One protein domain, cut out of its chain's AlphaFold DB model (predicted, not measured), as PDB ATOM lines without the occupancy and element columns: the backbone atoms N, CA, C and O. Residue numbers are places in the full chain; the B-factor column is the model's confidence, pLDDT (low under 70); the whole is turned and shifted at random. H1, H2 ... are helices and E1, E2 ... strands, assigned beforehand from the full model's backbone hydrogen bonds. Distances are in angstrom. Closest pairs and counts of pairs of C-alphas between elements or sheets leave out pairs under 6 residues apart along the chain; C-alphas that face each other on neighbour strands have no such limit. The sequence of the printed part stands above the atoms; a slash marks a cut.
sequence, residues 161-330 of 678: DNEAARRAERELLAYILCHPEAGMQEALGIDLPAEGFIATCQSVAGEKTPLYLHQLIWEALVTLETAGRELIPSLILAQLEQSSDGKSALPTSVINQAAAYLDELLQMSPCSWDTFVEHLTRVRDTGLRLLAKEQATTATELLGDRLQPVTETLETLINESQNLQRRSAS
ATOM      1  N   ASP A 161      12.439 -55.513  51.434       42.81
ATOM      2  CA  ASP A 161      13.656 -55.122  50.726       42.81
ATOM      3  C   ASP A 161      13.700 -55.643  49.272       42.81
ATOM      4  O   ASP A 161      14.760 -55.959  48.729       42.81
ATOM      5  N   ASN A 162      12.551 -55.747  48.593       58.44
ATOM      6  CA  ASN A 162      12.518 -56.125  47.178       58.44
ATOM      7  C   ASN A 162      13.007 -54.967  46.285       58.44
ATOM      8  O   ASN A 162      12.218 -54.172  45.770       58.44
ATOM      9  N   GLU A 163      14.323 -54.882  46.091       60.53
ATOM     10  CA  GLU A 163      14.998 -53.865  45.273       60.53
ATOM     11  C   GLU A 163      14.400 -53.737  43.862       60.53
ATOM     12  O   GLU A 163      14.255 -52.638  43.335       60.53
ATOM     13  N   ALA A 164      13.954 -54.851  43.276       57.94
ATOM     14  CA  ALA A 164      13.308 -54.867  41.966       57.94
ATOM     15  C   ALA A 164      11.902 -54.237  41.961       57.94
ATOM     16  O   ALA A 164      11.440 -53.790  40.917       57.94
ATOM     17  N   ALA A 165      11.194 -54.233  43.094       62.34
ATOM     18  CA  ALA A 165       9.913 -53.538  43.229       62.34
ATOM     19  C   ALA A 165      10.126 -52.032  43.438       62.34
ATOM     20  O   ALA A 165       9.503 -51.228  42.753       62.34
ATOM     21  N   ARG A 166      11.099 -51.655  44.283       71.38
ATOM     22  CA  ARG A 166      11.495 -50.248  44.474       71.38
ATOM     23  C   ARG A 166      11.984 -49.614  43.174       71.38
ATOM     24  O   ARG A 166      11.642 -48.475  42.881       71.38
ATOM     25  N   ARG A 167      12.749 -50.364  42.379       74.75
ATOM     26  CA  ARG A 167      13.200 -49.934  41.054       74.75
ATOM     27  C   ARG A 167      12.037 -49.713  40.081       74.75
ATOM     28  O   ARG A 167      12.052 -48.716  39.373       74.75
ATOM     29  N   ALA A 168      11.042 -50.599  40.070       73.81
ATOM     30  CA  ALA A 168       9.859 -50.456  39.220       73.81
ATOM     31  C   ALA A 168       9.061 -49.185  39.555       73.81
ATOM     32  O   ALA A 168       8.716 -48.419  38.663       73.81
ATOM     33  N   GLU A 169       8.831 -48.918  40.844       87.06
ATOM     34  CA  GLU A 169       8.147 -47.699  41.294       87.06
ATOM     35  C   GLU A 169       8.946 -46.427  40.973       87.06
ATOM     36  O   GLU A 169       8.366 -45.427  40.556       87.06
ATOM     37  N   ARG A 170      10.281 -46.473  41.101       87.50
ATOM     38  CA  ARG A 170      11.174 -45.377  40.684       87.50
ATOM     39  C   ARG A 170      11.072 -45.084  39.199       87.50
ATOM     40  O   ARG A 170      10.881 -43.938  38.817       87.50
ATOM     41  N   GLU A 171      11.202 -46.115  38.369       85.06
ATOM     42  CA  GLU A 171      11.123 -45.987  36.912       85.06
ATOM     43  C   GLU A 171       9.732 -45.504  36.466       85.06
ATOM     44  O   GLU A 171       9.643 -44.725  35.518       85.06
ATOM     45  N   LEU A 172       8.669 -45.898  37.178       90.06
ATOM     46  CA  LEU A 172       7.301 -45.417  36.969       90.06
ATOM     47  C   LEU A 172       7.152 -43.924  37.291       90.06
ATOM     48  O   LEU A 172       6.686 -43.164  36.442       90.06
ATOM     49  N   LEU A 173       7.566 -43.486  38.484       91.88
ATOM     50  CA  LEU A 173       7.468 -42.077  38.881       91.88
ATOM     51  C   LEU A 173       8.369 -41.181  38.023       91.88
ATOM     52  O   LEU A 173       7.940 -40.110  37.604       91.88
ATOM     53  N   ALA A 174       9.585 -41.634  37.702       91.50
ATOM     54  CA  ALA A 174      10.484 -40.921  36.799       91.50
ATOM     55  C   ALA A 174       9.873 -40.765  35.396       91.50
ATOM     56  O   ALA A 174       9.964 -39.688  34.805       91.50
ATOM     57  N   TYR A 175       9.203 -41.803  34.876       92.44
ATOM     58  CA  TYR A 175       8.502 -41.715  33.594       92.44
ATOM     59  C   TYR A 175       7.389 -40.662  33.627       92.44
ATOM     60  O   TYR A 175       7.335 -39.829  32.725       92.44
ATOM     61  N   ILE A 176       6.546 -40.664  34.670       93.00
ATOM     62  CA  ILE A 176       5.450 -39.692  34.834       93.00
ATOM     63  C   ILE A 176       6.000 -38.268  34.932       93.00
ATOM     64  O   ILE A 176       5.498 -37.378  34.263       93.00
ATOM     65  N   LEU A 177       7.067 -38.040  35.700       92.69
ATOM     66  CA  LEU A 177       7.670 -36.709  35.825       92.69
ATOM     67  C   LEU A 177       8.295 -36.210  34.510       92.69
ATOM     68  O   LEU A 177       8.268 -35.011  34.238       92.69
ATOM     69  N   CYS A 178       8.835 -37.109  33.681       90.81
ATOM     70  CA  CYS A 178       9.387 -36.755  32.368       90.81
ATOM     71  C   CYS A 178       8.306 -36.580  31.286       90.81
ATOM     72  O   CYS A 178       8.487 -35.792  30.358       90.81
ATOM     73  N   HIS A 179       7.199 -37.321  31.388       90.50
ATOM     74  CA  HIS A 179       6.098 -37.344  30.421       90.50
ATOM     75  C   HIS A 179       4.743 -37.194  31.140       90.50
ATOM     76  O   HIS A 179       3.942 -38.133  31.123       90.50
ATOM     77  N   PRO A 180       4.467 -36.036  31.770       89.25
ATOM     78  CA  PRO A 180       3.337 -35.865  32.687       89.25
ATOM     79  C   PRO A 180       1.985 -36.161  32.043       89.25
ATOM     80  O   PRO A 180       1.207 -36.919  32.607       89.25
ATOM     81  N   GLU A 181       1.739 -35.659  30.833       82.19
ATOM     82  CA  GLU A 181       0.461 -35.842  30.136       82.19
ATOM     83  C   GLU A 181       0.186 -37.326  29.822       82.19
ATOM     84  O   GLU A 181      -0.824 -37.880  30.251       82.19
ATOM     85  N   ALA A 182       1.121 -38.010  29.152       79.44
ATOM     86  CA  ALA A 182       0.966 -39.423  28.793       79.44
ATOM     87  C   ALA A 182       0.993 -40.354  30.020       79.44
ATOM     88  O   ALA A 182       0.234 -41.321  30.088       79.44
ATOM     89  N   GLY A 183       1.865 -40.066  30.990       85.75
ATOM     90  CA  GLY A 183       2.018 -40.862  32.204       85.75
ATOM     91  C   GLY A 183       0.801 -40.768  33.122       85.75
ATOM     92  O   GLY A 183       0.296 -41.801  33.562       85.75
ATOM     93  N   MET A 184       0.297 -39.555  33.378       87.44
ATOM     94  CA  MET A 184      -0.898 -39.359  34.204       87.44
ATOM     95  C   MET A 184      -2.156 -39.871  33.519       87.44
ATOM     96  O   MET A 184      -2.968 -40.513  34.180       87.44
ATOM     97  N   GLN A 185      -2.309 -39.653  32.208       77.38
ATOM     98  CA  GLN A 185      -3.458 -40.169  31.465       77.38
ATOM     99  C   GLN A 185      -3.582 -41.693  31.613       77.38
ATOM    100  O   GLN A 185      -4.667 -42.194  31.911       77.38
ATOM    101  N   GLU A 186      -2.480 -42.428  31.443       78.75
ATOM    102  CA  GLU A 186      -2.482 -43.889  31.566       78.75
ATOM    103  C   GLU A 186      -2.727 -44.331  33.017       78.75
ATOM    104  O   GLU A 186      -3.583 -45.177  33.279       78.75
ATOM    105  N   ALA A 187      -2.030 -43.719  33.981       79.31
ATOM    106  CA  ALA A 187      -2.124 -44.080  35.395       79.31
ATOM    107  C   ALA A 187      -3.493 -43.761  36.021       79.31
ATOM    108  O   ALA A 187      -3.985 -44.526  36.853       79.31
ATOM    109  N   LEU A 188      -4.149 -42.681  35.593       78.94
ATOM    110  CA  LEU A 188      -5.529 -42.377  35.977       78.94
ATOM    111  C   LEU A 188      -6.536 -43.260  35.228       78.94
ATOM    112  O   LEU A 188      -7.536 -43.677  35.810       78.94
ATOM    113  N   GLY A 189      -6.267 -43.604  33.964       67.12
ATOM    114  CA  GLY A 189      -7.128 -44.472  33.154       67.12
ATOM    115  C   GLY A 189      -7.302 -45.885  33.723       67.12
ATOM    116  O   GLY A 189      -8.352 -46.506  33.538       67.12
ATOM    117  N   ILE A 190      -6.304 -46.379  34.457       65.81
ATOM    118  CA  ILE A 190      -6.338 -47.683  35.133       65.81
ATOM    119  C   ILE A 190      -6.755 -47.622  36.611       65.81
ATOM    120  O   ILE A 190      -6.764 -48.672  37.255       65.81
ATOM    121  N   ASP A 191      -7.086 -46.437  37.139       72.69
ATOM    122  CA  ASP A 191      -7.406 -46.199  38.556       72.69
ATOM    123  C   ASP A 191      -6.302 -46.726  39.497       72.69
ATOM    124  O   ASP A 191      -6.532 -47.639  40.289       72.69
ATOM    125  N   LEU A 192      -5.065 -46.224  39.345       79.25
ATOM    126  CA  LEU A 192      -3.900 -46.686  40.111       79.25
ATOM    127  C   LEU A 192      -4.035 -46.359  41.624       79.25
ATOM    128  O   LEU A 192      -3.925 -45.188  42.002       79.25
ATOM    129  N   PRO A 193      -4.211 -47.365  42.508       76.81
ATOM    130  CA  PRO A 193      -4.329 -47.154  43.953       76.81
ATOM    131  C   PRO A 193      -3.004 -46.726  44.602       76.81
ATOM    132  O   PRO A 193      -1.947 -47.296  44.317       76.81
ATOM    133  N   ALA A 194      -3.075 -45.777  45.537       83.56
ATOM    134  CA  ALA A 194      -1.927 -45.274  46.296       83.56
ATOM    135  C   ALA A 194      -1.289 -46.365  47.178       83.56
ATOM    136  O   ALA A 194      -0.070 -46.420  47.343       83.56
ATOM    137  N   GLU A 195      -2.096 -47.310  47.660       80.69
ATOM    138  CA  GLU A 195      -1.676 -48.448  48.480       80.69
ATOM    139  C   GLU A 195      -0.718 -49.390  47.738       80.69
ATOM    140  O   GLU A 195      -0.074 -50.230  48.360       80.69
ATOM    141  N   GLY A 196      -0.624 -49.284  46.405       75.62
ATOM    142  CA  GLY A 196       0.284 -50.091  45.595       75.62
ATOM    143  C   GLY A 196       1.761 -49.754  45.773       75.62
ATOM    144  O   GLY A 196       2.598 -50.599  45.450       75.62
ATOM    145  N   PHE A 197       2.077 -48.563  46.290       82.62
ATOM    146  CA  PHE A 197       3.447 -48.105  46.502       82.62
ATOM    147  C   PHE A 197       4.034 -48.649  47.808       82.62
ATOM    148  O   PHE A 197       3.434 -48.564  48.882       82.62
ATOM    149  N   ILE A 198       5.243 -49.201  47.734       72.75
ATOM    150  CA  ILE A 198       5.896 -49.849  48.870       72.75
ATOM    151  C   ILE A 198       6.512 -48.810  49.824       72.75
ATOM    152  O   ILE A 198       7.128 -47.825  49.416       72.75
ATOM    153  N   ALA A 199       6.418 -49.071  51.134       66.75
ATOM    154  CA  ALA A 199       7.118 -48.293  52.154       66.75
ATOM    155  C   ALA A 199       8.647 -48.388  52.000       66.75
ATOM    156  O   ALA A 199       9.219 -49.476  51.914       66.75
ATOM    157  N   THR A 200       9.335 -47.256  52.090       59.44
ATOM    158  CA  THR A 200      10.787 -47.206  52.299       59.44
ATOM    159  C   THR A 200      11.101 -47.254  53.797       59.44
ATOM    160  O   THR A 200      10.464 -46.570  54.585       59.44
ATOM    161  N   CYS A 201      12.057 -48.076  54.240       51.78
ATOM    162  CA  CYS A 201      12.438 -48.137  55.658       51.78
ATOM    163  C   CYS A 201      13.490 -47.068  55.978       51.78
ATOM    164  O   CYS A 201      14.585 -47.107  55.418       51.78
ATOM    165  N   GLN A 202      13.213 -46.181  56.936       51.53
ATOM    166  CA  GLN A 202      14.227 -45.302  57.519       51.53
ATOM    167  C   GLN A 202      14.682 -45.815  58.876       51.53
ATOM    168  O   GLN A 202      13.865 -46.150  59.725       51.53
ATOM    169  N   SER A 203      15.996 -45.854  59.093       45.00
ATOM    170  CA  SER A 203      16.571 -46.112  60.412       45.00
ATOM    171  C   SER A 203      16.724 -44.789  61.154       45.00
ATOM    172  O   SER A 203      17.687 -44.060  60.918       45.00
ATOM    173  N   VAL A 204      15.805 -44.488  62.068       49.38
ATOM    174  CA  VAL A 204      15.914 -43.335  62.971       49.38
ATOM    175  C   VAL A 204      16.258 -43.866  64.358       49.38
ATOM    176  O   VAL A 204      15.528 -44.679  64.909       49.38
ATOM    177  N   ALA A 205      17.410 -43.465  64.906       44.25
ATOM    178  CA  ALA A 205      17.890 -43.900  66.227       44.25
ATOM    179  C   ALA A 205      17.949 -45.435  66.452       44.25
ATOM    180  O   ALA A 205      17.929 -45.896  67.588       44.25
ATOM    181  N   GLY A 206      18.057 -46.229  65.378       44.12
ATOM    182  CA  GLY A 206      18.106 -47.697  65.433       44.12
ATOM    183  C   GLY A 206      16.756 -48.399  65.240       44.12
ATOM    184  O   GLY A 206      16.741 -49.615  65.052       44.12
ATOM    185  N   GLU A 207      15.641 -47.664  65.204       37.00
ATOM    186  CA  GLU A 207      14.319 -48.195  64.855       37.00
ATOM    187  C   GLU A 207      14.016 -47.965  63.366       37.00
ATOM    188  O   GLU A 207      14.164 -46.858  62.840       37.00
ATOM    189  N   LYS A 208      13.603 -49.031  62.665       49.66
ATOM    190  CA  LYS A 208      13.157 -48.960  61.267       49.66
ATOM    191  C   LYS A 208      11.705 -48.480  61.223       49.66
ATOM    192  O   LYS A 208      10.805 -49.243  61.560       49.66
ATOM    193  N   THR A 209      11.475 -47.246  60.787       51.91
ATOM    194  CA  THR A 209      10.134 -46.684  60.566       51.91
ATOM    195  C   THR A 209       9.788 -46.678  59.071       51.91
ATOM    196  O   THR A 209      10.654 -46.367  58.246       51.91
ATOM    197  N   PRO A 210       8.556 -47.060  58.683       58.31
ATOM    198  CA  PRO A 210       8.124 -47.029  57.289       58.31
ATOM    199  C   PRO A 210       7.818 -45.591  56.840       58.31
ATOM    200  O   PRO A 210       7.045 -44.885  57.482       58.31
ATOM    201  N   LEU A 211       8.397 -45.180  55.715       66.94
ATOM    202  CA  LEU A 211       8.158 -43.917  55.025       66.94
ATOM    203  C   LEU A 211       7.645 -44.199  53.606       66.94
ATOM    204  O   LEU A 211       8.357 -44.771  52.781       66.94
ATOM    205  N   TYR A 212       6.430 -43.770  53.288       75.44
ATOM    206  CA  TYR A 212       5.785 -44.027  51.994       75.44
ATOM    207  C   TYR A 212       6.051 -42.895  50.993       75.44
ATOM    208  O   TYR A 212       5.137 -42.231  50.518       75.44
ATOM    209  N   LEU A 213       7.325 -42.634  50.689       82.88
ATOM    210  CA  LEU A 213       7.713 -41.465  49.889       82.88
ATOM    211  C   LEU A 213       7.109 -41.473  48.475       82.88
ATOM    212  O   LEU A 213       6.618 -40.450  48.011       82.88
ATOM    213  N   HIS A 214       7.105 -42.629  47.809       87.69
ATOM    214  CA  HIS A 214       6.501 -42.782  46.484       87.69
ATOM    215  C   HIS A 214       4.995 -42.532  46.494       87.69
ATOM    216  O   HIS A 214       4.483 -41.865  45.602       87.69
ATOM    217  N   GLN A 215       4.312 -43.037  47.522       86.81
ATOM    218  CA  GLN A 215       2.882 -42.838  47.705       86.81
ATOM    219  C   GLN A 215       2.553 -41.352  47.871       86.81
ATOM    220  O   GLN A 215       1.674 -40.847  47.186       86.81
ATOM    221  N   LEU A 216       3.304 -40.641  48.717       87.00
ATOM    222  CA  LEU A 216       3.122 -39.205  48.937       87.00
ATOM    223  C   LEU A 216       3.306 -38.404  47.640       87.00
ATOM    224  O   LEU A 216       2.506 -37.526  47.328       87.00
ATOM    225  N   ILE A 217       4.347 -38.724  46.866       90.19
ATOM    226  CA  ILE A 217       4.590 -38.086  45.564       90.19
ATOM    227  C   ILE A 217       3.437 -38.388  44.600       90.19
ATOM    228  O   ILE A 217       2.945 -37.476  43.941       90.19
ATOM    229  N   TRP A 218       2.981 -39.640  44.536       91.56
ATOM    230  CA  TRP A 218       1.849 -40.042  43.701       91.56
ATOM    231  C   TRP A 218       0.557 -39.297  44.067       91.56
ATOM    232  O   TRP A 218      -0.090 -38.725  43.195       91.56
ATOM    233  N   GLU A 219       0.206 -39.227  45.349       88.69
ATOM    234  CA  GLU A 219      -0.978 -38.506  45.834       88.69
ATOM    235  C   GLU A 219      -0.914 -37.005  45.503       88.69
ATOM    236  O   GLU A 219      -1.912 -36.407  45.083       88.69
ATOM    237  N   ALA A 220       0.269 -36.395  45.627       89.38
ATOM    238  CA  ALA A 220       0.490 -35.008  45.230       89.38
ATOM    239  C   ALA A 220       0.312 -34.807  43.714       89.38
ATOM    240  O   ALA A 220      -0.359 -33.856  43.308       89.38
ATOM    241  N   LEU A 221       0.849 -35.710  42.883       91.25
ATOM    242  CA  LEU A 221       0.673 -35.686  41.425       91.25
ATOM    243  C   LEU A 221      -0.807 -35.787  41.036       91.25
ATOM    244  O   LEU A 221      -1.292 -34.959  40.269       91.25
ATOM    245  N   VAL A 222      -1.544 -36.742  41.612       86.88
ATOM    246  CA  VAL A 222      -2.987 -36.916  41.369       86.88
ATOM    247  C   VAL A 222      -3.768 -35.662  41.761       86.88
ATOM    248  O   VAL A 222      -4.654 -35.227  41.024       86.88
ATOM    249  N   THR A 223      -3.433 -35.050  42.898       85.75
ATOM    250  CA  THR A 223      -4.117 -33.839  43.374       85.75
ATOM    251  C   THR A 223      -3.883 -32.650  42.445       85.75
ATOM    252  O   THR A 223      -4.827 -31.935  42.106       85.75
ATOM    253  N   LEU A 224      -2.637 -32.442  42.011       87.00
ATOM    254  CA  LEU A 224      -2.284 -31.359  41.093       87.00
ATOM    255  C   LEU A 224      -2.928 -31.547  39.716       87.00
ATOM    256  O   LEU A 224      -3.502 -30.593  39.193       87.00
ATOM    257  N   GLU A 225      -2.904 -32.769  39.184       87.38
ATOM    258  CA  GLU A 225      -3.516 -33.113  37.896       87.38
ATOM    259  C   GLU A 225      -5.035 -32.903  37.931       87.38
ATOM    260  O   GLU A 225      -5.606 -32.249  37.060       87.38
ATOM    261  N   THR A 226      -5.696 -33.354  39.001       81.81
ATOM    262  CA  THR A 226      -7.141 -33.142  39.196       81.81
ATOM    263  C   THR A 226      -7.488 -31.653  39.307       81.81
ATOM    264  O   THR A 226      -8.557 -31.221  38.875       81.81
ATOM    265  N   ALA A 227      -6.580 -30.846  39.865       84.00
ATOM    266  CA  ALA A 227      -6.709 -29.395  39.945       84.00
ATOM    267  C   ALA A 227      -6.303 -28.663  38.647       84.00
ATOM    268  O   ALA A 227      -6.354 -27.429  38.620       84.00
ATOM    269  N   GLY A 228      -5.893 -29.386  37.599       83.06
ATOM    270  CA  GLY A 228      -5.434 -28.825  36.327       83.06
ATOM    271  C   GLY A 228      -4.166 -27.977  36.456       83.06
ATOM    272  O   GLY A 228      -4.019 -26.979  35.750       83.06
ATOM    273  N   ARG A 229      -3.288 -28.306  37.411       89.19
ATOM    274  CA  ARG A 229      -2.027 -27.596  37.666       89.19
ATOM    275  C   ARG A 229      -0.848 -28.335  37.046       89.19
ATOM    276  O   ARG A 229      -0.869 -29.549  36.908       89.19
ATOM    277  N   GLU A 230       0.213 -27.594  36.735       88.62
ATOM    278  CA  GLU A 230       1.446 -28.182  36.208       88.62
ATOM    279  C   GLU A 230       2.122 -29.120  37.223       88.62
ATOM    280  O   GLU A 230       2.218 -28.821  38.417       88.62
ATOM    281  N   LEU A 231       2.657 -30.237  36.727       91.38
ATOM    282  CA  LEU A 231       3.318 -31.273  37.527       91.38
ATOM    283  C   LEU A 231       4.827 -31.025  37.632       91.38
ATOM    284  O   LEU A 231       5.646 -31.833  37.201       91.38
ATOM    285  N   ILE A 232       5.198 -29.871  38.188       91.00
ATOM    286  CA  ILE A 232       6.602 -29.478  38.393       91.00
ATOM    287  C   ILE A 232       7.035 -29.662  39.858       91.00
ATOM    288  O   ILE A 232       6.210 -29.481  40.760       91.00
ATOM    289  N   PRO A 233       8.325 -29.946  40.143       90.81
ATOM    290  CA  PRO A 233       8.804 -30.259  41.496       90.81
ATOM    291  C   PRO A 233       8.421 -29.238  42.564       90.81
ATOM    292  O   PRO A 233       8.010 -29.615  43.655       90.81
ATOM    293  N   SER A 234       8.489 -27.942  42.250       90.88
ATOM    294  CA  SER A 234       8.124 -26.880  43.193       90.88
ATOM    295  C   SER A 234       6.649 -26.923  43.593       90.88
ATOM    296  O   SER A 234       6.326 -26.640  44.743       90.88
ATOM    297  N   LEU A 235       5.751 -27.283  42.669       91.19
ATOM    298  CA  LEU A 235       4.322 -27.416  42.957       91.19
ATOM    299  C   LEU A 235       4.011 -28.726  43.680       91.19
ATOM    300  O   LEU A 235       3.171 -28.718  44.572       91.19
ATOM    301  N   ILE A 236       4.718 -29.813  43.360       91.56
ATOM    302  CA  ILE A 236       4.612 -31.088  44.088       91.56
ATOM    303  C   ILE A 236       5.032 -30.893  45.548       91.56
ATOM    304  O   ILE A 236       4.309 -31.293  46.456       91.56
ATOM    305  N   LEU A 237       6.156 -30.216  45.796       90.38
ATOM    306  CA  LEU A 237       6.623 -29.908  47.150       90.38
ATOM    307  C   LEU A 237       5.666 -28.972  47.892       90.38
ATOM    308  O   LEU A 237       5.320 -29.252  49.035       90.38
ATOM    309  N   ALA A 238       5.174 -27.919  47.233       88.38
ATOM    310  CA  ALA A 238       4.167 -27.039  47.821       88.38
ATOM    311  C   ALA A 238       2.865 -27.792  48.148       88.38
ATOM    312  O   ALA A 238       2.222 -27.499  49.155       88.38
ATOM    313  N   GLN A 239       2.481 -28.773  47.326       88.75
ATOM    314  CA  GLN A 239       1.335 -29.633  47.597       88.75
ATOM    315  C   GLN A 239       1.589 -30.522  48.816       88.75
ATOM    316  O   GLN A 239       0.711 -30.604  49.663       88.75
ATOM    317  N   LEU A 240       2.783 -31.113  48.950       86.25
ATOM    318  CA  LEU A 240       3.180 -31.896  50.129       86.25
ATOM    319  C   LEU A 240       3.221 -31.052  51.416       86.25
ATOM    320  O   LEU A 240       2.886 -31.539  52.494       86.25
ATOM    321  N   GLU A 241       3.600 -29.779  51.314       84.19
ATOM    322  CA  GLU A 241       3.551 -28.821  52.426       84.19
ATOM    323  C   GLU A 241       2.112 -28.463  52.832       84.19
ATOM    324  O   GLU A 241       1.845 -28.228  54.012       84.19
ATOM    325  N   GLN A 242       1.189 -28.416  51.864       76.12
ATOM    326  CA  GLN A 242      -0.217 -28.042  52.058       76.12
ATOM    327  C   GLN A 242      -1.135 -29.217  52.399       76.12
ATOM    328  O   GLN A 242      -2.181 -28.995  53.011       76.12
ATOM    329  N   SER A 243      -0.782 -30.444  52.002       61.44
ATOM    330  CA  SER A 243      -1.551 -31.673  52.219       61.44
ATOM    331  C   SER A 243      -1.508 -32.089  53.690       61.44
ATOM    332  O   SER A 243      -0.890 -33.072  54.091       61.44
ATOM    333  N   SER A 244      -2.189 -31.294  54.505       51.53
ATOM    334  CA  SER A 244      -2.625 -31.590  55.857       51.53
ATOM    335  C   SER A 244      -4.147 -31.495  55.868       51.53
ATOM    336  O   SER A 244      -4.722 -30.513  56.341       51.53
ATOM    337  N   ASP A 245      -4.808 -32.519  55.326       44.56
ATOM    338  CA  ASP A 245      -6.228 -32.778  55.576       44.56
ATOM    339  C   ASP A 245      -6.396 -33.098  57.073       44.56
ATOM    340  O   ASP A 245      -6.316 -34.243  57.517       44.56
ATOM    341  N   GLY A 246      -6.520 -32.055  57.898       47.00
ATOM    342  CA  GLY A 246      -6.878 -32.132  59.321       47.00
ATOM    343  C   GLY A 246      -5.897 -32.855  60.263       47.00
ATOM    344  O   GLY A 246      -6.140 -32.885  61.469       47.00
ATOM    345  N   LYS A 247      -4.792 -33.415  59.761       47.88
ATOM    346  CA  LYS A 247      -3.706 -34.044  60.536       47.88
ATOM    347  C   LYS A 247      -2.405 -33.266  60.338       47.88
ATOM    348  O   LYS A 247      -2.217 -32.642  59.304       47.88
ATOM    349  N   SER A 248      -1.561 -33.253  61.371       56.03
ATOM    350  CA  SER A 248      -0.352 -32.422  61.498       56.03
ATOM    351  C   SER A 248       0.437 -32.292  60.193       56.03
ATOM    352  O   SER A 248       0.651 -33.303  59.529       56.03
ATOM    353  N   ALA A 249       0.922 -31.088  59.882       64.88
ATOM    354  CA  ALA A 249       1.847 -30.856  58.773       64.88
ATOM    355  C   ALA A 249       2.982 -31.898  58.727       64.88
ATOM    356  O   ALA A 249       3.516 -32.284  59.776       64.88
ATOM    357  N   LEU A 250       3.341 -32.350  57.517       73.62
ATOM    358  CA  LEU A 250       4.449 -33.287  57.321       73.62
ATOM    359  C   LEU A 250       5.737 -32.707  57.934       73.62
ATOM    360  O   LEU A 250       6.013 -31.513  57.775       73.62
ATOM    361  N   PRO A 251       6.551 -33.522  58.630       80.12
ATOM    362  CA  PRO A 251       7.813 -33.050  59.180       80.12
ATOM    363  C   PRO A 251       8.711 -32.471  58.082       80.12
ATOM    364  O   PRO A 251       8.861 -33.071  57.017       80.12
ATOM    365  N   THR A 252       9.391 -31.358  58.363       79.25
ATOM    366  CA  THR A 252      10.324 -30.716  57.415       79.25
ATOM    367  C   THR A 252      11.408 -31.679  56.913       79.25
ATOM    368  O   THR A 252      11.875 -31.560  55.785       79.25
ATOM    369  N   SER A 253      11.785 -32.680  57.716       79.75
ATOM    370  CA  SER A 253      12.707 -33.742  57.302       79.75
ATOM    371  C   SER A 253      12.172 -34.586  56.140       79.75
ATOM    372  O   SER A 253      12.950 -34.932  55.258       79.75
ATOM    373  N   VAL A 254      10.871 -34.888  56.113       81.31
ATOM    374  CA  VAL A 254      10.227 -35.664  55.041       81.31
ATOM    375  C   VAL A 254      10.131 -34.832  53.765       81.31
ATOM    376  O   VAL A 254      10.440 -35.336  52.691       81.31
ATOM    377  N   ILE A 255       9.790 -33.546  53.883       83.69
ATOM    378  CA  ILE A 255       9.736 -32.622  52.739       83.69
ATOM    379  C   ILE A 255      11.123 -32.475  52.097       83.69
ATOM    380  O   ILE A 255      11.259 -32.608  50.884       83.69
ATOM    381  N   ASN A 256      12.176 -32.304  52.903       84.25
ATOM    382  CA  ASN A 256      13.549 -32.226  52.395       84.25
ATOM    383  C   ASN A 256      13.993 -33.519  51.693       84.25
ATOM    384  O   ASN A 256      14.722 -33.471  50.704       84.25
ATOM    385  N   GLN A 257      13.557 -34.679  52.189       83.69
ATOM    386  CA  GLN A 257      13.828 -35.963  51.542       83.69
ATOM    387  C   GLN A 257      13.050 -36.114  50.233       83.69
ATOM    388  O   GLN A 257      13.625 -36.576  49.254       83.69
ATOM    389  N   ALA A 258      11.783 -35.692  50.190       86.12
ATOM    390  CA  ALA A 258      10.995 -35.660  48.962       86.12
ATOM    391  C   ALA A 258      11.640 -34.751  47.910       86.12
ATOM    392  O   ALA A 258      11.736 -35.147  46.754       86.12
ATOM    393  N   ALA A 259      12.150 -33.584  48.315       87.25
ATOM    394  CA  ALA A 259      12.855 -32.666  47.423       87.25
ATOM    395  C   ALA A 259      14.109 -33.312  46.819       87.25
ATOM    396  O   ALA A 259      14.237 -33.373  45.599       87.25
ATOM    397  N   ALA A 260      14.981 -33.879  47.660       87.00
ATOM    398  CA  ALA A 260      16.177 -34.582  47.194       87.00
ATOM    399  C   ALA A 260      15.841 -35.770  46.277       87.00
ATOM    400  O   ALA A 260      16.570 -36.059  45.332       87.00
ATOM    401  N   TYR A 261      14.730 -36.455  46.548       89.06
ATOM    402  CA  TYR A 261      14.309 -37.608  45.770       89.06
ATOM    403  C   TYR A 261      13.683 -37.246  44.422       89.06
ATOM    404  O   TYR A 261      13.931 -37.924  43.431       89.06
ATOM    405  N   LEU A 262      12.901 -36.166  44.354       90.00
ATOM    406  CA  LEU A 262      12.376 -35.647  43.089       90.00
ATOM    407  C   LEU A 262      13.515 -35.246  42.142       90.00
ATOM    408  O   LEU A 262      13.443 -35.548  40.952       90.00
ATOM    409  N   ASP A 263      14.581 -34.642  42.675       87.94
ATOM    410  CA  ASP A 263      15.785 -34.333  41.899       87.94
ATOM    411  C   ASP A 263      16.469 -35.604  41.366       87.94
ATOM    412  O   ASP A 263      16.904 -35.629  40.215       87.94
ATOM    413  N   GLU A 264      16.534 -36.677  42.166       88.62
ATOM    414  CA  GLU A 264      17.054 -37.980  41.725       88.62
ATOM    415  C   GLU A 264      16.202 -38.559  40.586       88.62
ATOM    416  O   GLU A 264      16.745 -38.937  39.548       88.62
ATOM    417  N   LEU A 265      14.872 -38.577  40.741       89.62
ATOM    418  CA  LEU A 265      13.945 -39.105  39.735       89.62
ATOM    419  C   LEU A 265      14.036 -38.350  38.403       89.62
ATOM    420  O   LEU A 265      14.008 -38.978  37.348       89.62
ATOM    421  N   LEU A 266      14.181 -37.023  38.436       88.62
ATOM    422  CA  LEU A 266      14.318 -36.199  37.230       88.62
ATOM    423  C   LEU A 266      15.660 -36.375  36.511       88.62
ATOM    424  O   LEU A 266      15.759 -36.092  35.317       88.62
ATOM    425  N   GLN A 267      16.699 -36.828  37.214       89.00
ATOM    426  CA  GLN A 267      18.001 -37.137  36.617       89.00
ATOM    427  C   GLN A 267      18.052 -38.542  36.000       89.00
ATOM    428  O   GLN A 267      18.989 -38.860  35.261       89.00
ATOM    429  N   MET A 268      17.065 -39.396  36.282       86.38
ATOM    430  CA  MET A 268      16.979 -40.728  35.694       86.38
ATOM    431  C   MET A 268      16.559 -40.655  34.222       86.38
ATOM    432  O   MET A 268      15.696 -39.876  33.831       86.38
ATOM    433  N   SER A 269      17.131 -41.529  33.390       85.25
ATOM    434  CA  SER A 269      16.582 -41.748  32.049       85.25
ATOM    435  C   SER A 269      15.232 -42.469  32.160       85.25
ATOM    436  O   SER A 269      15.180 -43.513  32.820       85.25
ATOM    437  N   PRO A 270      14.157 -41.957  31.532       85.25
ATOM    438  CA  PRO A 270      12.849 -42.594  31.592       85.25
ATOM    439  C   PRO A 270      12.896 -43.978  30.936       85.25
ATOM    440  O   PRO A 270      13.614 -44.201  29.956       85.25
ATOM    441  N   CYS A 271      12.134 -44.921  31.491       80.38
ATOM    442  CA  CYS A 271      11.991 -46.254  30.914       80.38
ATOM    443  C   CYS A 271      11.211 -46.213  29.582       80.38
ATOM    444  O   CYS A 271      10.652 -45.186  29.197       80.38
ATOM    445  N   SER A 272      11.194 -47.332  28.851       79.00
ATOM    446  CA  SER A 272      10.364 -47.444  27.643       79.00
ATOM    447  C   SER A 272       8.874 -47.485  27.997       79.00
ATOM    448  O   SER A 272       8.524 -47.900  29.101       79.00
ATOM    449  N   TRP A 273       7.997 -47.123  27.056       66.75
ATOM    450  CA  TRP A 273       6.541 -47.179  27.252       66.75
ATOM    451  C   TRP A 273       6.051 -48.563  27.704       66.75
ATOM    452  O   TRP A 273       5.292 -48.664  28.663       66.75
ATOM    453  N   ASP A 274       6.537 -49.639  27.080       55.25
ATOM    454  CA  ASP A 274       6.128 -51.006  27.432       55.25
ATOM    455  C   ASP A 274       6.526 -51.361  28.873       55.25
ATOM    456  O   ASP A 274       5.753 -51.957  29.622       55.25
ATOM    457  N   THR A 275       7.723 -50.935  29.286       64.19
ATOM    458  CA  THR A 275       8.213 -51.117  30.657       64.19
ATOM    459  C   THR A 275       7.416 -50.274  31.655       64.19
ATOM    460  O   THR A 275       7.105 -50.746  32.746       64.19
ATOM    461  N   PHE A 276       7.047 -49.047  31.281       76.69
ATOM    462  CA  PHE A 276       6.188 -48.183  32.087       76.69
ATOM    463  C   PHE A 276       4.826 -48.842  32.343       76.69
ATOM    464  O   PHE A 276       4.419 -48.954  33.499       76.69
ATOM    465  N   VAL A 277       4.164 -49.353  31.300       63.31
ATOM    466  CA  VAL A 277       2.866 -50.045  31.409       63.31
ATOM    467  C   VAL A 277       2.971 -51.322  32.256       63.31
ATOM    468  O   VAL A 277       2.077 -51.607  33.059       63.31
ATOM    469  N   GLU A 278       4.066 -52.080  32.134       63.91
ATOM    470  CA  GLU A 278       4.327 -53.254  32.978       63.91
ATOM    471  C   GLU A 278       4.439 -52.871  34.463       63.91
ATOM    472  O   GLU A 278       3.762 -53.460  35.314       63.91
ATOM    473  N   HIS A 279       5.248 -51.854  34.782       77.50
ATOM    474  CA  HIS A 279       5.415 -51.361  36.154       77.50
ATOM    475  C   HIS A 279       4.104 -50.831  36.725       77.50
ATOM    476  O   HIS A 279       3.746 -51.147  37.856       77.50
ATOM    477  N   LEU A 280       3.357 -50.085  35.919       73.88
ATOM    478  CA  LEU A 280       2.067 -49.501  36.259       73.88
ATOM    479  C   LEU A 280       1.019 -50.575  36.571       73.88
ATOM    480  O   LEU A 280       0.364 -50.522  37.614       73.88
ATOM    481  N   THR A 281       0.947 -51.622  35.750       64.19
ATOM    482  CA  THR A 281       0.102 -52.799  36.007       64.19
ATOM    483  C   THR A 281       0.511 -53.506  37.299       64.19
ATOM    484  O   THR A 281      -0.335 -53.895  38.103       64.19
ATOM    485  N   ARG A 282       1.818 -53.641  37.548       70.75
ATOM    486  CA  ARG A 282       2.345 -54.296  38.748       70.75
ATOM    487  C   ARG A 282       2.032 -53.528  40.034       70.75
ATOM    488  O   ARG A 282       1.646 -54.155  41.027       70.75
ATOM    489  N   VAL A 283       2.212 -52.205  40.042       75.50
ATOM    490  CA  VAL A 283       1.877 -51.347  41.194       75.50
ATOM    491  C   VAL A 283       0.366 -51.391  41.437       75.50
ATOM    492  O   VAL A 283      -0.058 -51.627  42.569       75.50
ATOM    493  N   ARG A 284      -0.449 -51.318  40.373       75.25
ATOM    494  CA  ARG A 284      -1.910 -51.468  40.455       75.25
ATOM    495  C   ARG A 284      -2.323 -52.790  41.084       75.25
ATOM    496  O   ARG A 284      -3.078 -52.794  42.052       75.25
ATOM    497  N   ASP A 285      -1.822 -53.906  40.566       64.12
ATOM    498  CA  ASP A 285      -2.141 -55.237  41.083       64.12
ATOM    499  C   ASP A 285      -1.752 -55.376  42.555       64.12
ATOM    500  O   ASP A 285      -2.458 -56.015  43.334       64.12
ATOM    501  N   THR A 286      -0.629 -54.775  42.948       73.62
ATOM    502  CA  THR A 286      -0.169 -54.777  44.339       73.62
ATOM    503  C   THR A 286      -1.124 -53.983  45.228       73.62
ATOM    504  O   THR A 286      -1.549 -54.499  46.262       73.62
ATOM    505  N   GLY A 287      -1.535 -52.786  44.809       71.75
ATOM    506  CA  GLY A 287      -2.457 -51.960  45.586       71.75
ATOM    507  C   GLY A 287      -3.858 -52.556  45.668       71.75
ATOM    508  O   GLY A 287      -4.420 -52.638  46.754       71.75
ATOM    509  N   LEU A 288      -4.385 -53.109  44.569       65.38
ATOM    510  CA  LEU A 288      -5.660 -53.835  44.586       65.38
ATOM    511  C   LEU A 288      -5.614 -55.045  45.529       65.38
ATOM    512  O   LEU A 288      -6.585 -55.310  46.236       65.38
ATOM    513  N   ARG A 289      -4.485 -55.766  45.585       68.75
ATOM    514  CA  ARG A 289      -4.290 -56.864  46.550       68.75
ATOM    515  C   ARG A 289      -4.259 -56.366  47.991       68.75
ATOM    516  O   ARG A 289      -4.798 -57.050  48.858       68.75
ATOM    517  N   LEU A 290      -3.613 -55.232  48.262       73.75
ATOM    518  CA  LEU A 290      -3.525 -54.660  49.607       73.75
ATOM    519  C   LEU A 290      -4.876 -54.120  50.078       73.75
ATOM    520  O   LEU A 290      -5.301 -54.489  51.169       73.75
ATOM    521  N   LEU A 291      -5.598 -53.396  49.223       69.88
ATOM    522  CA  LEU A 291      -6.975 -52.964  49.464       69.88
ATOM    523  C   LEU A 291      -7.906 -54.153  49.722       69.88
ATOM    524  O   LEU A 291      -8.661 -54.162  50.691       69.88
ATOM    525  N   ALA A 292      -7.822 -55.203  48.898       65.00
ATOM    526  CA  ALA A 292      -8.617 -56.411  49.101       65.00
ATOM    527  C   ALA A 292      -8.274 -57.122  50.418       65.00
ATOM    528  O   ALA A 292      -9.153 -57.678  51.074       65.00
ATOM    529  N   LYS A 293      -6.999 -57.108  50.821       73.94
ATOM    530  CA  LYS A 293      -6.552 -57.676  52.094       73.94
ATOM    531  C   LYS A 293      -7.050 -56.857  53.285       73.94
ATOM    532  O   LYS A 293      -7.474 -57.455  54.271       73.94
ATOM    533  N   GLU A 294      -6.971 -55.532  53.218       74.19
ATOM    534  CA  GLU A 294      -7.486 -54.633  54.253       74.19
ATOM    535  C   GLU A 294      -8.981 -54.869  54.449       74.19
ATOM    536  O   GLU A 294      -9.394 -55.227  55.547       74.19
ATOM    537  N   GLN A 295      -9.752 -54.854  53.361       69.25
ATOM    538  CA  GLN A 295     -11.178 -55.172  53.393       69.25
ATOM    539  C   GLN A 295     -11.454 -56.565  53.954       69.25
ATOM    540  O   GLN A 295     -12.303 -56.711  54.819       69.25
ATOM    541  N   ALA A 296     -10.712 -57.595  53.539       69.12
ATOM    542  CA  ALA A 296     -10.864 -58.935  54.109       69.12
ATOM    543  C   ALA A 296     -10.548 -58.982  55.618       69.12
ATOM    544  O   ALA A 296     -11.096 -59.816  56.343       69.12
ATOM    545  N   THR A 297      -9.678 -58.099  56.108       77.81
ATOM    546  CA  THR A 297      -9.351 -57.995  57.534       77.81
ATOM    547  C   THR A 297     -10.485 -57.298  58.280       77.81
ATOM    548  O   THR A 297     -11.009 -57.878  59.227       77.81
ATOM    549  N   THR A 298     -10.950 -56.145  57.792       73.75
ATOM    550  CA  THR A 298     -12.122 -55.429  58.323       73.75
ATOM    551  C   THR A 298     -13.365 -56.316  58.327       73.75
ATOM    552  O   THR A 298     -14.060 -56.418  59.329       73.75
ATOM    553  N   ALA A 299     -13.591 -57.052  57.243       68.19
ATOM    554  CA  ALA A 299     -14.613 -58.079  57.117       68.19
ATOM    555  C   ALA A 299     -14.554 -59.116  58.242       68.19
ATOM    556  O   ALA A 299     -15.566 -59.458  58.851       68.19
ATOM    557  N   THR A 300     -13.354 -59.627  58.514       72.69
ATOM    558  CA  THR A 300     -13.117 -60.625  59.563       72.69
ATOM    559  C   THR A 300     -13.340 -60.031  60.954       72.69
ATOM    560  O   THR A 300     -13.896 -60.702  61.820       72.69
ATOM    561  N   GLU A 301     -12.947 -58.775  61.168       79.62
ATOM    562  CA  GLU A 301     -13.179 -58.038  62.414       79.62
ATOM    563  C   GLU A 301     -14.673 -57.794  62.656       79.62
ATOM    564  O   GLU A 301     -15.162 -58.089  63.746       79.62
ATOM    565  N   LEU A 302     -15.416 -57.360  61.632       72.62
ATOM    566  CA  LEU A 302     -16.868 -57.166  61.693       72.62
ATOM    567  C   LEU A 302     -17.603 -58.481  61.976       72.62
ATOM    568  O   LEU A 302     -18.510 -58.514  62.799       72.62
ATOM    569  N   LEU A 303     -17.178 -59.590  61.359       70.75
ATOM    570  CA  LEU A 303     -17.707 -60.926  61.663       70.75
ATOM    571  C   LEU A 303     -17.403 -61.374  63.104       70.75
ATOM    572  O   LEU A 303     -18.111 -62.217  63.659       70.75
ATOM    573  N   GLY A 304     -16.336 -60.841  63.703       75.19
ATOM    574  CA  GLY A 304     -15.967 -61.072  65.097       75.19
ATOM    575  C   GLY A 304     -16.763 -60.232  66.099       75.19
ATOM    576  O   GLY A 304     -16.857 -60.623  67.269       75.19
ATOM    577  N   ASP A 305     -17.356 -59.114  65.666       77.56
ATOM    578  CA  ASP A 305     -18.138 -58.221  66.520       77.56
ATOM    579  C   ASP A 305     -19.557 -58.761  66.749       77.56
ATOM    580  O   ASP A 305     -20.490 -58.555  65.975       77.56
ATOM    581  N   ARG A 306     -19.734 -59.446  67.882       71.75
ATOM    582  CA  ARG A 306     -21.017 -60.042  68.286       71.75
ATOM    583  C   ARG A 306     -22.104 -59.020  68.635       71.75
ATOM    584  O   ARG A 306     -23.227 -59.438  68.918       71.75
ATOM    585  N   LEU A 307     -21.782 -57.726  68.699       74.69
ATOM    586  CA  LEU A 307     -22.756 -56.669  68.973       74.69
ATOM    587  C   LEU A 307     -23.489 -56.213  67.708       74.69
ATOM    588  O   LEU A 307     -24.570 -55.632  67.825       74.69
ATOM    589  N   GLN A 308     -22.944 -56.494  66.520       66.50
ATOM    590  CA  GLN A 308     -23.587 -56.159  65.254       66.50
ATOM    591  C   GLN A 308     -24.496 -57.296  64.756       66.50
ATOM    592  O   GLN A 308     -24.157 -58.478  64.891       66.50
ATOM    593  N   PRO A 309     -25.664 -56.980  64.165       70.31
ATOM    594  CA  PRO A 309     -26.466 -57.970  63.461       70.31
ATOM    595  C   PRO A 309     -25.677 -58.570  62.293       70.31
ATOM    596  O   PRO A 309     -25.208 -57.851  61.415       70.31
ATOM    597  N   VAL A 310     -25.600 -59.902  62.235       65.88
ATOM    598  CA  VAL A 310     -24.862 -60.625  61.179       65.88
ATOM    599  C   VAL A 310     -25.322 -60.253  59.762       65.88
ATOM    600  O   VAL A 310     -24.538 -60.316  58.823       65.88
ATOM    601  N   THR A 311     -26.580 -59.844  59.597       59.56
ATOM    602  CA  THR A 311     -27.146 -59.406  58.315       59.56
ATOM    603  C   THR A 311     -26.512 -58.106  57.813       59.56
ATOM    604  O   THR A 311     -26.136 -58.034  56.649       59.56
ATOM    605  N   GLU A 312     -26.293 -57.119  58.686       61.56
ATOM    606  CA  GLU A 312     -25.640 -55.844  58.344       61.56
ATOM    607  C   GLU A 312     -24.157 -56.052  58.002       61.56
ATOM    608  O   GLU A 312     -23.632 -55.483  57.038       61.56
ATOM    609  N   THR A 313     -23.498 -56.960  58.728       67.38
ATOM    610  CA  THR A 313     -22.143 -57.408  58.398       67.38
ATOM    611  C   THR A 313     -22.099 -58.045  57.008       67.38
ATOM    612  O   THR A 313     -21.266 -57.671  56.189       67.38
ATOM    613  N   LEU A 314     -23.020 -58.964  56.693       61.28
ATOM    614  CA  LEU A 314     -23.079 -59.633  55.388       61.28
ATOM    615  C   LEU A 314     -23.377 -58.666  54.230       61.28
ATOM    616  O   LEU A 314     -22.747 -58.779  53.178       61.28
ATOM    617  N   GLU A 315     -24.279 -57.699  54.407       61.97
ATOM    618  CA  GLU A 315     -24.556 -56.666  53.396       61.97
ATOM    619  C   GLU A 315     -23.317 -55.813  53.096       61.97
ATOM    620  O   GLU A 315     -22.999 -55.550  51.931       61.97
ATOM    621  N   THR A 316     -22.581 -55.420  54.138       66.81
ATOM    622  CA  THR A 316     -21.340 -54.644  54.006       66.81
ATOM    623  C   THR A 316     -20.295 -55.422  53.202       66.81
ATOM    624  O   THR A 316     -19.748 -54.894  52.233       66.81
ATOM    625  N   LEU A 317     -20.122 -56.718  53.494       68.56
ATOM    626  CA  LEU A 317     -19.215 -57.609  52.757       68.56
ATOM    627  C   LEU A 317     -19.574 -57.747  51.275       68.56
ATOM    628  O   LEU A 317     -18.694 -57.750  50.409       68.56
ATOM    629  N   ILE A 318     -20.866 -57.877  50.967       63.91
ATOM    630  CA  ILE A 318     -21.343 -57.980  49.584       63.91
ATOM    631  C   ILE A 318     -21.033 -56.685  48.826       63.91
ATOM    632  O   ILE A 318     -20.526 -56.740  47.703       63.91
ATOM    633  N   ASN A 319     -21.300 -55.529  49.434       63.06
ATOM    634  CA  ASN A 319     -21.059 -54.227  48.816       63.06
ATOM    635  C   ASN A 319     -19.563 -53.957  48.587       63.06
ATOM    636  O   ASN A 319     -19.177 -53.515  47.503       63.06
ATOM    637  N   GLU A 320     -18.705 -54.267  49.560       65.44
ATOM    638  CA  GLU A 320     -17.248 -54.121  49.435       65.44
ATOM    639  C   GLU A 320     -16.668 -55.032  48.346       65.44
ATOM    640  O   GLU A 320     -15.922 -54.571  47.477       65.44
ATOM    641  N   SER A 321     -17.108 -56.293  48.302       63.59
ATOM    642  CA  SER A 321     -16.735 -57.250  47.253       63.59
ATOM    643  C   SER A 321     -17.137 -56.765  45.854       63.59
ATOM    644  O   SER A 321     -16.346 -56.826  44.905       63.59
ATOM    645  N   GLN A 322     -18.341 -56.202  45.710       59.00
ATOM    646  CA  GLN A 322     -18.787 -55.601  44.451       59.00
ATOM    647  C   GLN A 322     -17.966 -54.360  44.070       59.00
ATOM    648  O   GLN A 322     -17.688 -54.154  42.885       59.00
ATOM    649  N   ASN A 323     -17.546 -53.544  45.039       60.12
ATOM    650  CA  ASN A 323     -16.702 -52.375  44.789       60.12
ATOM    651  C   ASN A 323     -15.299 -52.771  44.302       60.12
ATOM    652  O   ASN A 323     -14.808 -52.177  43.340       60.12
ATOM    653  N   LEU A 324     -14.688 -53.814  44.877       58.75
ATOM    654  CA  LEU A 324     -13.431 -54.378  44.365       58.75
ATOM    655  C   LEU A 324     -13.586 -54.917  42.944       58.75
ATOM    656  O   LEU A 324     -12.729 -54.666  42.097       58.75
ATOM    657  N   GLN A 325     -14.689 -55.616  42.656       55.94
ATOM    658  CA  GLN A 325     -14.966 -56.095  41.301       55.94
ATOM    659  C   GLN A 325     -15.064 -54.936  40.307       55.94
ATOM    660  O   GLN A 325     -14.461 -55.012  39.238       55.94
ATOM    661  N   ARG A 326     -15.747 -53.842  40.665       58.41
ATOM    662  CA  ARG A 326     -15.825 -52.639  39.820       58.41
ATOM    663  C   ARG A 326     -14.453 -52.005  39.583       58.41
ATOM    664  O   ARG A 326     -14.137 -51.726  38.434       58.41
ATOM    665  N   ARG A 327     -13.624 -51.850  40.623       55.03
ATOM    666  CA  ARG A 327     -12.251 -51.311  40.502       55.03
ATOM    667  C   ARG A 327     -11.318 -52.223  39.692       55.03
ATOM    668  O   ARG A 327     -10.455 -51.755  38.950       55.03
ATOM    669  N   SER A 328     -11.516 -53.540  39.772       50.12
ATOM    670  CA  SER A 328     -10.776 -54.513  38.958       50.12
ATOM    671  C   SER A 328     -11.202 -54.520  37.482       50.12
ATOM    672  O   SER A 328     -10.410 -54.890  36.619       50.12
ATOM    673  N   ALA A 329     -12.435 -54.099  37.179       51.44
ATOM    674  CA  ALA A 329     -13.032 -54.183  35.846       51.44
ATOM    675  C   ALA A 329     -12.670 -53.013  34.910       51.44
ATOM    676  O   ALA A 329     -13.109 -53.001  33.760       51.44
ATOM    677  N   SER A 330     -11.847 -52.058  35.351       45.12
ATOM    678  CA  SER A 330     -11.329 -50.977  34.504       45.12
ATOM    679  C   SER A 330     -10.222 -51.503  33.576       45.12
ATOM    680  O   SER A 330      -9.030 -51.309  33.817       45.12
TER     681      SER A 330
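AT A GLANCE: This is residues 161 to 330 of the 678 residues of an uncharacterized protein of Oscillatoriales cyanobacterium SpSt-402 (UniProt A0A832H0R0). Five helices, H1 to H5, form a cluster, and the long helix H6 crosses H1 near its own first residues and runs on away from the cluster as an arm, with H7 folded back alongside it. A small two-stranded hairpin, E1 and E2, makes a second, shorter arm. The printed part has 170 residues and is mostly helix, with seven named helices and two named strands in the order H1 H2 E1 E2 H3 H4 H5 H6 H7; the sheet E1 - E2 is antiparallel. It is only just compact, close to loose, with a radius of gyration of the C-alphas of 18.1 A, and spans 55 by 41 by 33 A.

HOW THE PARTS SIT: H1, residues 163 to 178, is the hub. H2, residues 180 to 189, and H1 touch only at the corner by their link, closest at the C-alphas of Ile 176 and Gly 183, 4.5 A. E1, residues 200 to 204, and E2, residues 207 to 211, form a hairpin, with N 202 and O 209 at 2.9 A and N 211 and O 200 at 2.7 A, both within hydrogen-bond range. H3, residues 213 to 226, touches H1 with residues 214 to 218 alone, at a shallow tilt of 27 degrees, the same way; the closest C-alphas are those of Glu 169 and His 214, 7.3 A. H4, residues 233 to 242, touches H3 about perpendicular, at 84 degrees, closest at the C-alphas of Ala 220 and Ile 236, 5.8 A. H5, residues 252 to 267, forms a helical hairpin with H4, closest at the C-alphas of Pro 233 and Leu 262, 6.7 A. H5 touches H1 with residues 265 to 266 alone, the C-alphas of Ala 174 and Leu 265 being closest at 4.9 A. H6, residues 273 to 304, touches H1 with residues 276 to 283 alone, at a steep tilt of 63 degrees; the closest C-alphas are those of Ala 168 and His 279, 5.5 A. H7, residues 310 to 328, forms a helical hairpin with H6 at 1 degrees, closest at the C-alphas of Leu 302 and Thr 313, 6.2 A. H7 and H1 are apart. In H1 to H7 every O i to N i+4 pair is within hydrogen-bond range.

IN THESE COORDINATES: H1 begins at C-alpha 163 (14.998, -53.865, 45.273) and is 22.2 A long. H3 measures 20.1 A and H5 23.1 A. H6 runs 46.2 A from C-alpha 273 (6.541, -47.179, 27.252), and H7 runs 27.0 A to C-alpha 328 (-10.776, -54.513, 38.958).

THE WHOLE: The C-alphas farthest apart, those of Ser 269 and Leu 307, are 56.0 A apart. The printed part has no cut and no long link. Its mean pLDDT is 73.9, and 63 residues are under 70, among them residues 199 to 211 and 310 to 330.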